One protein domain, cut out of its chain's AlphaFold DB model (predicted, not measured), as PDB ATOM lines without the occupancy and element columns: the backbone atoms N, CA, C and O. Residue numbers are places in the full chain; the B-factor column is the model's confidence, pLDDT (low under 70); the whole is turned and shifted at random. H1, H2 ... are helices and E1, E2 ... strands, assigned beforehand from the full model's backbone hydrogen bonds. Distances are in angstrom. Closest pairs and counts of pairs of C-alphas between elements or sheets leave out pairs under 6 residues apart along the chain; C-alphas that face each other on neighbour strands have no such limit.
ATOM      1  N   LYS A   2      91.843 -12.945-216.710       62.12
ATOM      2  CA  LYS A   2      90.847 -13.414-215.692       62.12
ATOM      3  C   LYS A   2      89.762 -12.386-215.319       62.12
ATOM      4  O   LYS A   2      88.639 -12.759-214.995       62.12
ATOM      5  N   LEU A   3      90.101 -11.095-215.355       64.25
ATOM      6  CA  LEU A   3      89.168 -10.004-215.065       64.25
ATOM      7  C   LEU A   3      88.129  -9.799-216.185       64.25
ATOM      8  O   LEU A   3      87.005  -9.415-215.892       64.25
ATOM      9  N   ILE A   4      88.505 -10.065-217.440       67.44
ATOM     10  CA  ILE A   4      87.671  -9.870-218.637       67.44
ATOM     11  C   ILE A   4      86.559 -10.923-218.654       67.44
ATOM     12  O   ILE A   4      85.383 -10.584-218.715       67.44
ATOM     13  N   LEU A   5      86.921 -12.187-218.424       69.31
ATOM     14  CA  LEU A   5      85.962 -13.292-218.324       69.31
ATOM     15  C   LEU A   5      84.956 -13.078-217.191       69.31
ATOM     16  O   LEU A   5      83.758 -13.241-217.385       69.31
ATOM     17  N   LYS A   6      85.426 -12.621-216.023       67.06
ATOM     18  CA  LYS A   6      84.549 -12.351-214.877       67.06
ATOM     19  C   LYS A   6      83.561 -11.204-215.140       67.06
ATOM     20  O   LYS A   6      82.488 -11.202-214.545       67.06
ATOM     21  N   LYS A   7      83.911 -10.233-215.992       69.19
ATOM     22  CA  LYS A   7      82.998  -9.153-216.407       69.19
ATOM     23  C   LYS A   7      81.913  -9.644-217.370       69.19
ATOM     24  O   LYS A   7      80.819  -9.100-217.332       69.19
ATOM     25  N   GLN A   8      82.203 -10.677-218.162       68.88
ATOM     26  CA  GLN A   8      81.310 -11.240-219.181       68.88
ATOM     27  C   GLN A   8      80.574 -12.520-218.721       68.88
ATOM     28  O   GLN A   8      80.128 -13.314-219.542       68.88
ATOM     29  N   ASP A   9      80.475 -12.755-217.404       75.62
ATOM     30  CA  ASP A   9      79.909 -13.977-216.787       75.62
ATOM     31  C   ASP A   9      80.546 -15.299-217.282       75.62
ATOM     32  O   ASP A   9      80.019 -16.396-217.098       75.62
ATOM     33  N   ALA A  10      81.735 -15.213-217.879       76.44
ATOM     34  CA  ALA A  10      82.487 -16.343-218.392       76.44
ATOM     35  C   ALA A  10      83.439 -16.906-217.323       76.44
ATOM     36  O   ALA A  10      83.928 -16.205-216.429       76.44
ATOM     37  N   LYS A  11      83.731 -18.207-217.414       79.62
ATOM     38  CA  LYS A  11      84.598 -18.915-216.460       79.62
ATOM     39  C   LYS A  11      85.880 -19.387-217.124       79.62
ATOM     40  O   LYS A  11      85.864 -19.917-218.227       79.62
ATOM     41  N   TRP A  12      86.986 -19.238-216.398       81.19
ATOM     42  CA  TRP A  12      88.257 -19.851-216.762       81.19
ATOM     43  C   TRP A  12      88.202 -21.349-216.449       81.19
ATOM     44  O   TRP A  12      87.955 -21.719-215.299       81.19
ATOM     45  N   ALA A  13      88.420 -22.189-217.456       83.62
ATOM     46  CA  ALA A  13      88.532 -23.637-217.301       83.62
ATOM     47  C   ALA A  13      90.003 -24.064-217.171       83.62
ATOM     48  O   ALA A  13      90.912 -23.322-217.550       83.62
ATOM     49  N   ASP A  14      90.247 -25.267-216.654       84.44
ATOM     50  CA  ASP A  14      91.601 -25.816-216.602       84.44
ATOM     51  C   ASP A  14      92.151 -26.056-218.021       84.44
ATOM     52  O   ASP A  14      91.384 -26.429-218.924       84.44
ATOM     53  N   PRO A  15      93.465 -25.872-218.249       84.75
ATOM     54  CA  PRO A  15      94.087 -26.148-219.539       84.75
ATOM     55  C   PRO A  15      93.740 -27.554-220.040       84.75
ATOM     56  O   PRO A  15      93.842 -28.532-219.305       84.75
ATOM     57  N   GLY A  16      93.311 -27.663-221.297       84.38
ATOM     58  CA  GLY A  16      92.916 -28.938-221.900       84.38
ATOM     59  C   GLY A  16      91.439 -29.314-221.771       84.38
ATOM     60  O   GLY A  16      90.990 -30.194-222.502       84.38
ATOM     61  N   SER A  17      90.655 -28.603-220.954       87.31
ATOM     62  CA  SER A  17      89.222 -28.893-220.748       87.31
ATOM     63  C   SER A  17      88.388 -28.870-222.034       87.31
ATOM     64  O   SER A  17      87.412 -29.607-222.160       87.31
ATOM     65  N   VAL A  18      88.781 -28.035-223.001       86.19
ATOM     66  CA  VAL A  18      88.069 -27.858-224.276       86.19
ATOM     67  C   VAL A  18      88.842 -28.381-225.489       86.19
ATOM     68  O   VAL A  18      88.254 -28.491-226.556       86.19
ATOM     69  N   LEU A  19      90.117 -28.782-225.342       85.62
ATOM     70  CA  LEU A  19      90.975 -29.215-226.464       85.62
ATOM     71  C   LEU A  19      90.367 -30.368-227.274       85.62
ATOM     72  O   LEU A  19      90.550 -30.442-228.483       85.62
ATOM     73  N   TRP A  20      89.618 -31.262-226.628       88.62
ATOM     74  CA  TRP A  20      88.969 -32.388-227.301       88.62
ATOM     75  C   TRP A  20      87.959 -31.939-228.374       88.62
ATOM     76  O   TRP A  20      87.803 -32.629-229.388       88.62
ATOM     77  N   ALA A  21      87.310 -30.786-228.166       86.44
ATOM     78  CA  ALA A  21      86.268 -30.231-229.027       86.44
ATOM     79  C   ALA A  21      86.823 -29.479-230.247       86.44
ATOM     80  O   ALA A  21      86.062 -29.166-231.161       86.44
ATOM     81  N   PHE A  22      88.135 -29.247-230.296       89.19
ATOM     82  CA  PHE A  22      88.819 -28.627-231.423       89.19
ATOM     83  C   PHE A  22      89.726 -29.645-232.130       89.19
ATOM     84  O   PHE A  22      90.190 -30.633-231.551       89.19
ATOM     85  N   GLY A  23      89.902 -29.467-233.431       88.31
ATOM     86  CA  GLY A  23      90.813 -30.225-234.285       88.31
ATOM     87  C   GLY A  23      91.701 -29.273-235.074       88.31
ATOM     88  O   GLY A  23      91.477 -28.072-235.047       88.31
ATOM     89  N   SER A  24      92.707 -29.804-235.764       85.25
ATOM     90  CA  SER A  24      93.515 -28.987-236.672       85.25
ATOM     91  C   SER A  24      92.696 -28.602-237.903       85.25
ATOM     92  O   SER A  24      91.979 -29.447-238.445       85.25
ATOM     93  N   ASP A  25      92.826 -27.352-238.335       82.88
ATOM     94  CA  ASP A  25      92.284 -26.845-239.603       82.88
ATOM     95  C   ASP A  25      93.148 -27.217-240.829       82.88
ATOM     96  O   ASP A  25      92.730 -27.030-241.968       82.88
ATOM     97  N   GLY A  26      94.334 -27.793-240.608       80.62
ATOM     98  CA  GLY A  26      95.302 -28.140-241.651       80.62
ATOM     99  C   GLY A  26      96.311 -27.037-241.994       80.62
ATOM    100  O   GLY A  26      97.298 -27.340-242.664       80.62
ATOM    101  N   GLU A  27      96.128 -25.811-241.500       80.00
ATOM    102  CA  GLU A  27      97.022 -24.657-241.718       80.00
ATOM    103  C   GLU A  27      97.787 -24.241-240.450       80.00
ATOM    104  O   GLU A  27      98.666 -23.382-240.499       80.00
ATOM    105  N   GLY A  28      97.527 -24.922-239.331       79.50
ATOM    106  CA  GLY A  28      98.203 -24.703-238.050       79.50
ATOM    107  C   GLY A  28      97.307 -24.070-236.990       79.50
ATOM    108  O   GLY A  28      97.755 -23.914-235.854       79.50
ATOM    109  N   GLY A  29      96.053 -23.771-237.330       84.75
ATOM    110  CA  GLY A  29      95.039 -23.294-236.407       84.75
ATOM    111  C   GLY A  29      94.114 -24.399-235.897       84.75
ATOM    112  O   GLY A  29      94.304 -25.605-236.124       84.75
ATOM    113  N   TRP A  30      93.100 -23.965-235.152       87.50
ATOM    114  CA  TRP A  30      92.127 -24.834-234.507       87.50
ATOM    115  C   TRP A  30      90.728 -24.624-235.083       87.50
ATOM    116  O   TRP A  30      90.166 -23.535-235.028       87.50
ATOM    117  N   GLN A  31      90.110 -25.703-235.553       87.38
ATOM    118  CA  GLN A  31      88.722 -25.719-236.002       87.38
ATOM    119  C   GLN A  31      87.840 -26.488-235.017       87.38
ATOM    120  O   GLN A  31      88.180 -27.580-234.552       87.38
ATOM    121  N   ALA A  32      86.666 -25.941-234.712       90.31
ATOM    122  CA  ALA A  32      85.682 -26.610-233.873       90.31
ATOM    123  C   ALA A  32      85.126 -27.870-234.558       90.31
ATOM    124  O   ALA A  32      84.614 -27.819-235.675       90.31
ATOM    125  N   LYS A  33      85.182 -29.011-233.863       88.12
ATOM    126  CA  LYS A  33      84.585 -30.277-234.333       88.12
ATOM    127  C   LYS A  33      83.067 -30.291-234.179       88.12
ATOM    128  O   LYS A  33      82.379 -30.988-234.916       88.12
ATOM    129  N   PHE A  34      82.566 -29.555-233.188       86.62
ATOM    130  CA  PHE A  34      81.157 -29.504-232.817       86.62
ATOM    131  C   PHE A  34      80.717 -28.043-232.692       86.62
ATOM    132  O   PHE A  34      80.713 -27.513-231.575       86.62
ATOM    133  N   PRO A  35      80.385 -27.378-233.812       85.31
ATOM    134  CA  PRO A  35      79.827 -26.035-233.761       85.31
ATOM    135  C   PRO A  35      78.557 -26.022-232.899       85.31
ATOM    136  O   PRO A  35      77.715 -26.921-232.973       85.31
ATOM    137  N   GLN A  36      78.459 -25.034-232.019       82.88
ATOM    138  CA  GLN A  36      77.324 -24.790-231.144       82.88
ATOM    139  C   GLN A  36      76.557 -23.582-231.668       82.88
ATOM    140  O   GLN A  36      77.126 -22.510-231.869       82.88
ATOM    141  N   ALA A  37      75.250 -23.751-231.840       83.88
ATOM    142  CA  ALA A  37      74.354 -22.634-232.073       83.88
ATOM    143  C   ALA A  37      73.989 -22.010-230.722       83.88
ATOM    144  O   ALA A  37      73.463 -22.689-229.837       83.88
ATOM    145  N   ILE A  38      74.265 -20.718-230.570       84.81
ATOM    146  CA  ILE A  38      73.844 -19.921-229.415       84.81
ATOM    147  C   ILE A  38      72.830 -18.865-229.868       84.81
ATOM    148  O   ILE A  38      72.740 -18.558-231.055       84.81
ATOM    149  N   SER A  39      72.041 -18.336-228.932       86.62
ATOM    150  CA  SER A  39      71.105 -17.243-229.218       86.62
ATOM    151  C   SER A  39      71.844 -15.975-229.656       86.62
ATOM    152  O   SER A  39      73.011 -15.793-229.311       86.62
ATOM    153  N   ASP A  40      71.154 -15.063-230.344       84.94
ATOM    154  CA  ASP A  40      71.734 -13.786-230.792       84.94
ATOM    155  C   ASP A  40      72.317 -12.964-229.627       84.94
ATOM    156  O   ASP A  40      73.408 -12.413-229.734       84.94
ATOM    157  N   GLU A  41      71.662 -12.969-228.458       85.06
ATOM    158  CA  GLU A  41      72.209 -12.363-227.229       85.06
ATOM    159  C   GLU A  41      73.515 -13.027-226.768       85.06
ATOM    160  O   GLU A  41      74.403 -12.364-226.233       85.06
ATOM    161  N   GLY A  42      73.633 -14.346-226.938       83.38
ATOM    162  CA  GLY A  42      74.856 -15.082-226.635       83.38
ATOM    163  C   GLY A  42      75.974 -14.743-227.615       83.38
ATOM    164  O   GLY A  42      77.115 -14.591-227.182       83.38
ATOM    165  N   LYS A  43      75.646 -14.590-228.905       85.81
ATOM    166  CA  LYS A  43      76.596 -14.167-229.945       85.81
ATOM    167  C   LYS A  43      77.162 -12.793-229.636       85.81
ATOM    168  O   LYS A  43      78.375 -12.662-229.561       85.81
ATOM    169  N   GLN A  44      76.301 -11.826-229.326       87.00
ATOM    170  CA  GLN A  44      76.737 -10.473-228.987       87.00
ATOM    171  C   GLN A  44      77.692 -10.459-227.780       87.00
ATOM    172  O   GLN A  44      78.748  -9.835-227.825       87.00
ATOM    173  N   LYS A  45      77.376 -11.203-226.711       85.25
ATOM    174  CA  LYS A  45      78.274 -11.317-225.544       85.25
ATOM    175  C   LYS A  45      79.596 -12.006-225.876       85.25
ATOM    176  O   LYS A  45      80.623 -11.679-225.286       85.25
ATOM    177  N   LEU A  46      79.565 -12.996-226.766       85.69
ATOM    178  CA  LEU A  46      80.765 -13.690-227.215       85.69
ATOM    179  C   LEU A  46      81.646 -12.761-228.054       85.69
ATOM    180  O   LEU A  46      82.846 -12.729-227.818       85.69
ATOM    181  N   GLU A  47      81.065 -11.989-228.968       87.25
ATOM    182  CA  GLU A  47      81.774 -10.980-229.764       87.25
ATOM    183  C   GLU A  47      82.451  -9.942-228.867       87.25
ATOM    184  O   GLU A  47      83.657  -9.739-228.986       87.25
ATOM    185  N   GLU A  48      81.731  -9.381-227.889       87.06
ATOM    186  CA  GLU A  48      82.311  -8.452-226.905       87.06
ATOM    187  C   GLU A  48      83.460  -9.086-226.100       87.06
ATOM    188  O   GLU A  48      84.411  -8.408-225.702       87.06
ATOM    189  N   LEU A  49      83.376 -10.389-225.812       85.75
ATOM    190  CA  LEU A  49      84.435 -11.113-225.117       85.75
ATOM    191  C   LEU A  49      85.653 -11.341-226.018       85.75
ATOM    192  O   LEU A  49      86.773 -11.200-225.530       85.75
ATOM    193  N   ILE A  50      85.444 -11.704-227.286       87.19
ATOM    194  CA  ILE A  50      86.515 -11.884-228.275       87.19
ATOM    195  C   ILE A  50      87.237 -10.554-228.475       87.19
ATOM    196  O   ILE A  50      88.448 -10.519-228.312       87.19
ATOM    197  N   GLU A  51      86.510  -9.463-228.722       87.75
ATOM    198  CA  GLU A  51      87.087  -8.128-228.924       87.75
ATOM    199  C   GLU A  51      87.915  -7.686-227.710       87.75
ATOM    200  O   GLU A  51      89.054  -7.251-227.845       87.75
ATOM    201  N   ALA A  52      87.396  -7.887-226.493       86.06
ATOM    202  CA  ALA A  52      88.132  -7.556-225.274       86.06
ATOM    203  C   ALA A  52      89.373  -8.439-225.035       86.06
ATOM    204  O   ALA A  52      90.247  -8.057-224.251       86.06
ATOM    205  N   LEU A  53      89.423  -9.642-225.614       84.12
ATOM    206  CA  LEU A  53      90.596 -10.515-225.564       84.12
ATOM    207  C   LEU A  53      91.608 -10.145-226.654       84.12
ATOM    208  O   LEU A  53      92.793 -10.124-226.347       84.12
ATOM    209  N   ASP A  54      91.142  -9.829-227.859       86.31
ATOM    210  CA  ASP A  54      91.957  -9.449-229.019       86.31
ATOM    211  C   ASP A  54      92.668  -8.099-228.813       86.31
ATOM    212  O   ASP A  54      93.820  -7.932-229.194       86.31
ATOM    213  N   ASP A  55      92.039  -7.161-228.091       86.31
ATOM    214  CA  ASP A  55      92.638  -5.870-227.696       86.31
ATOM    215  C   ASP A  55      93.799  -6.012-226.682       86.31
ATOM    216  O   ASP A  55      94.396  -5.030-226.243       86.31
ATOM    217  N   HIS A  56      94.126  -7.233-226.246       84.06
ATOM    218  CA  HIS A  56      95.199  -7.481-225.289       84.06
ATOM    219  C   HIS A  56      96.447  -8.024-225.997       84.06
ATOM    220  O   HIS A  56      96.423  -9.142-226.496       84.06
TER     221      HIS A  56
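Overview. This is residues 2 to 56 of the 68 residues of an uncharacterized protein of Candidatus Wolfebacteria bacterium GW2011_GWA2_47_9b (UniProt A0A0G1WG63). A loose, open ring: short helix H1 beside residues 49 to 53 of the long helix H2 makes one side, the strand hairpin E1 and E2 the opposite side, with links round an empty middle. The printed part has 55 residues, in order H1, E1, E2, H2, class mixed, with under half in named elements. The radius of gyration of the C-alphas is 12.8 A; the spans are 33 by 25 by 21 A.

Arrangement. H1, residues 2 to 7, touches H2, residues 40 to 54, at C-alphas 4 and 52, the closest, 7.0 A apart, opposite ways at a shallow tilt of 31 degrees. E1, residues 22 to 24, and E2, residues 30 to 32, form an antiparallel hairpin; N 23 and O 31 are within hydrogen-bond range, 2.8 A. In both helices every O i to N i+4 pair is within range.

Along the chain. C-alpha 2 is at (90.847, -13.414, -215.692); C-alpha 54, ending the 20.8 A of H2, at (91.957, -9.449, -229.019).

Size, cuts and confidence. The printed part has no cut. H1 to E1 is a long link. Residues 2 to 8 have pLDDT under 70.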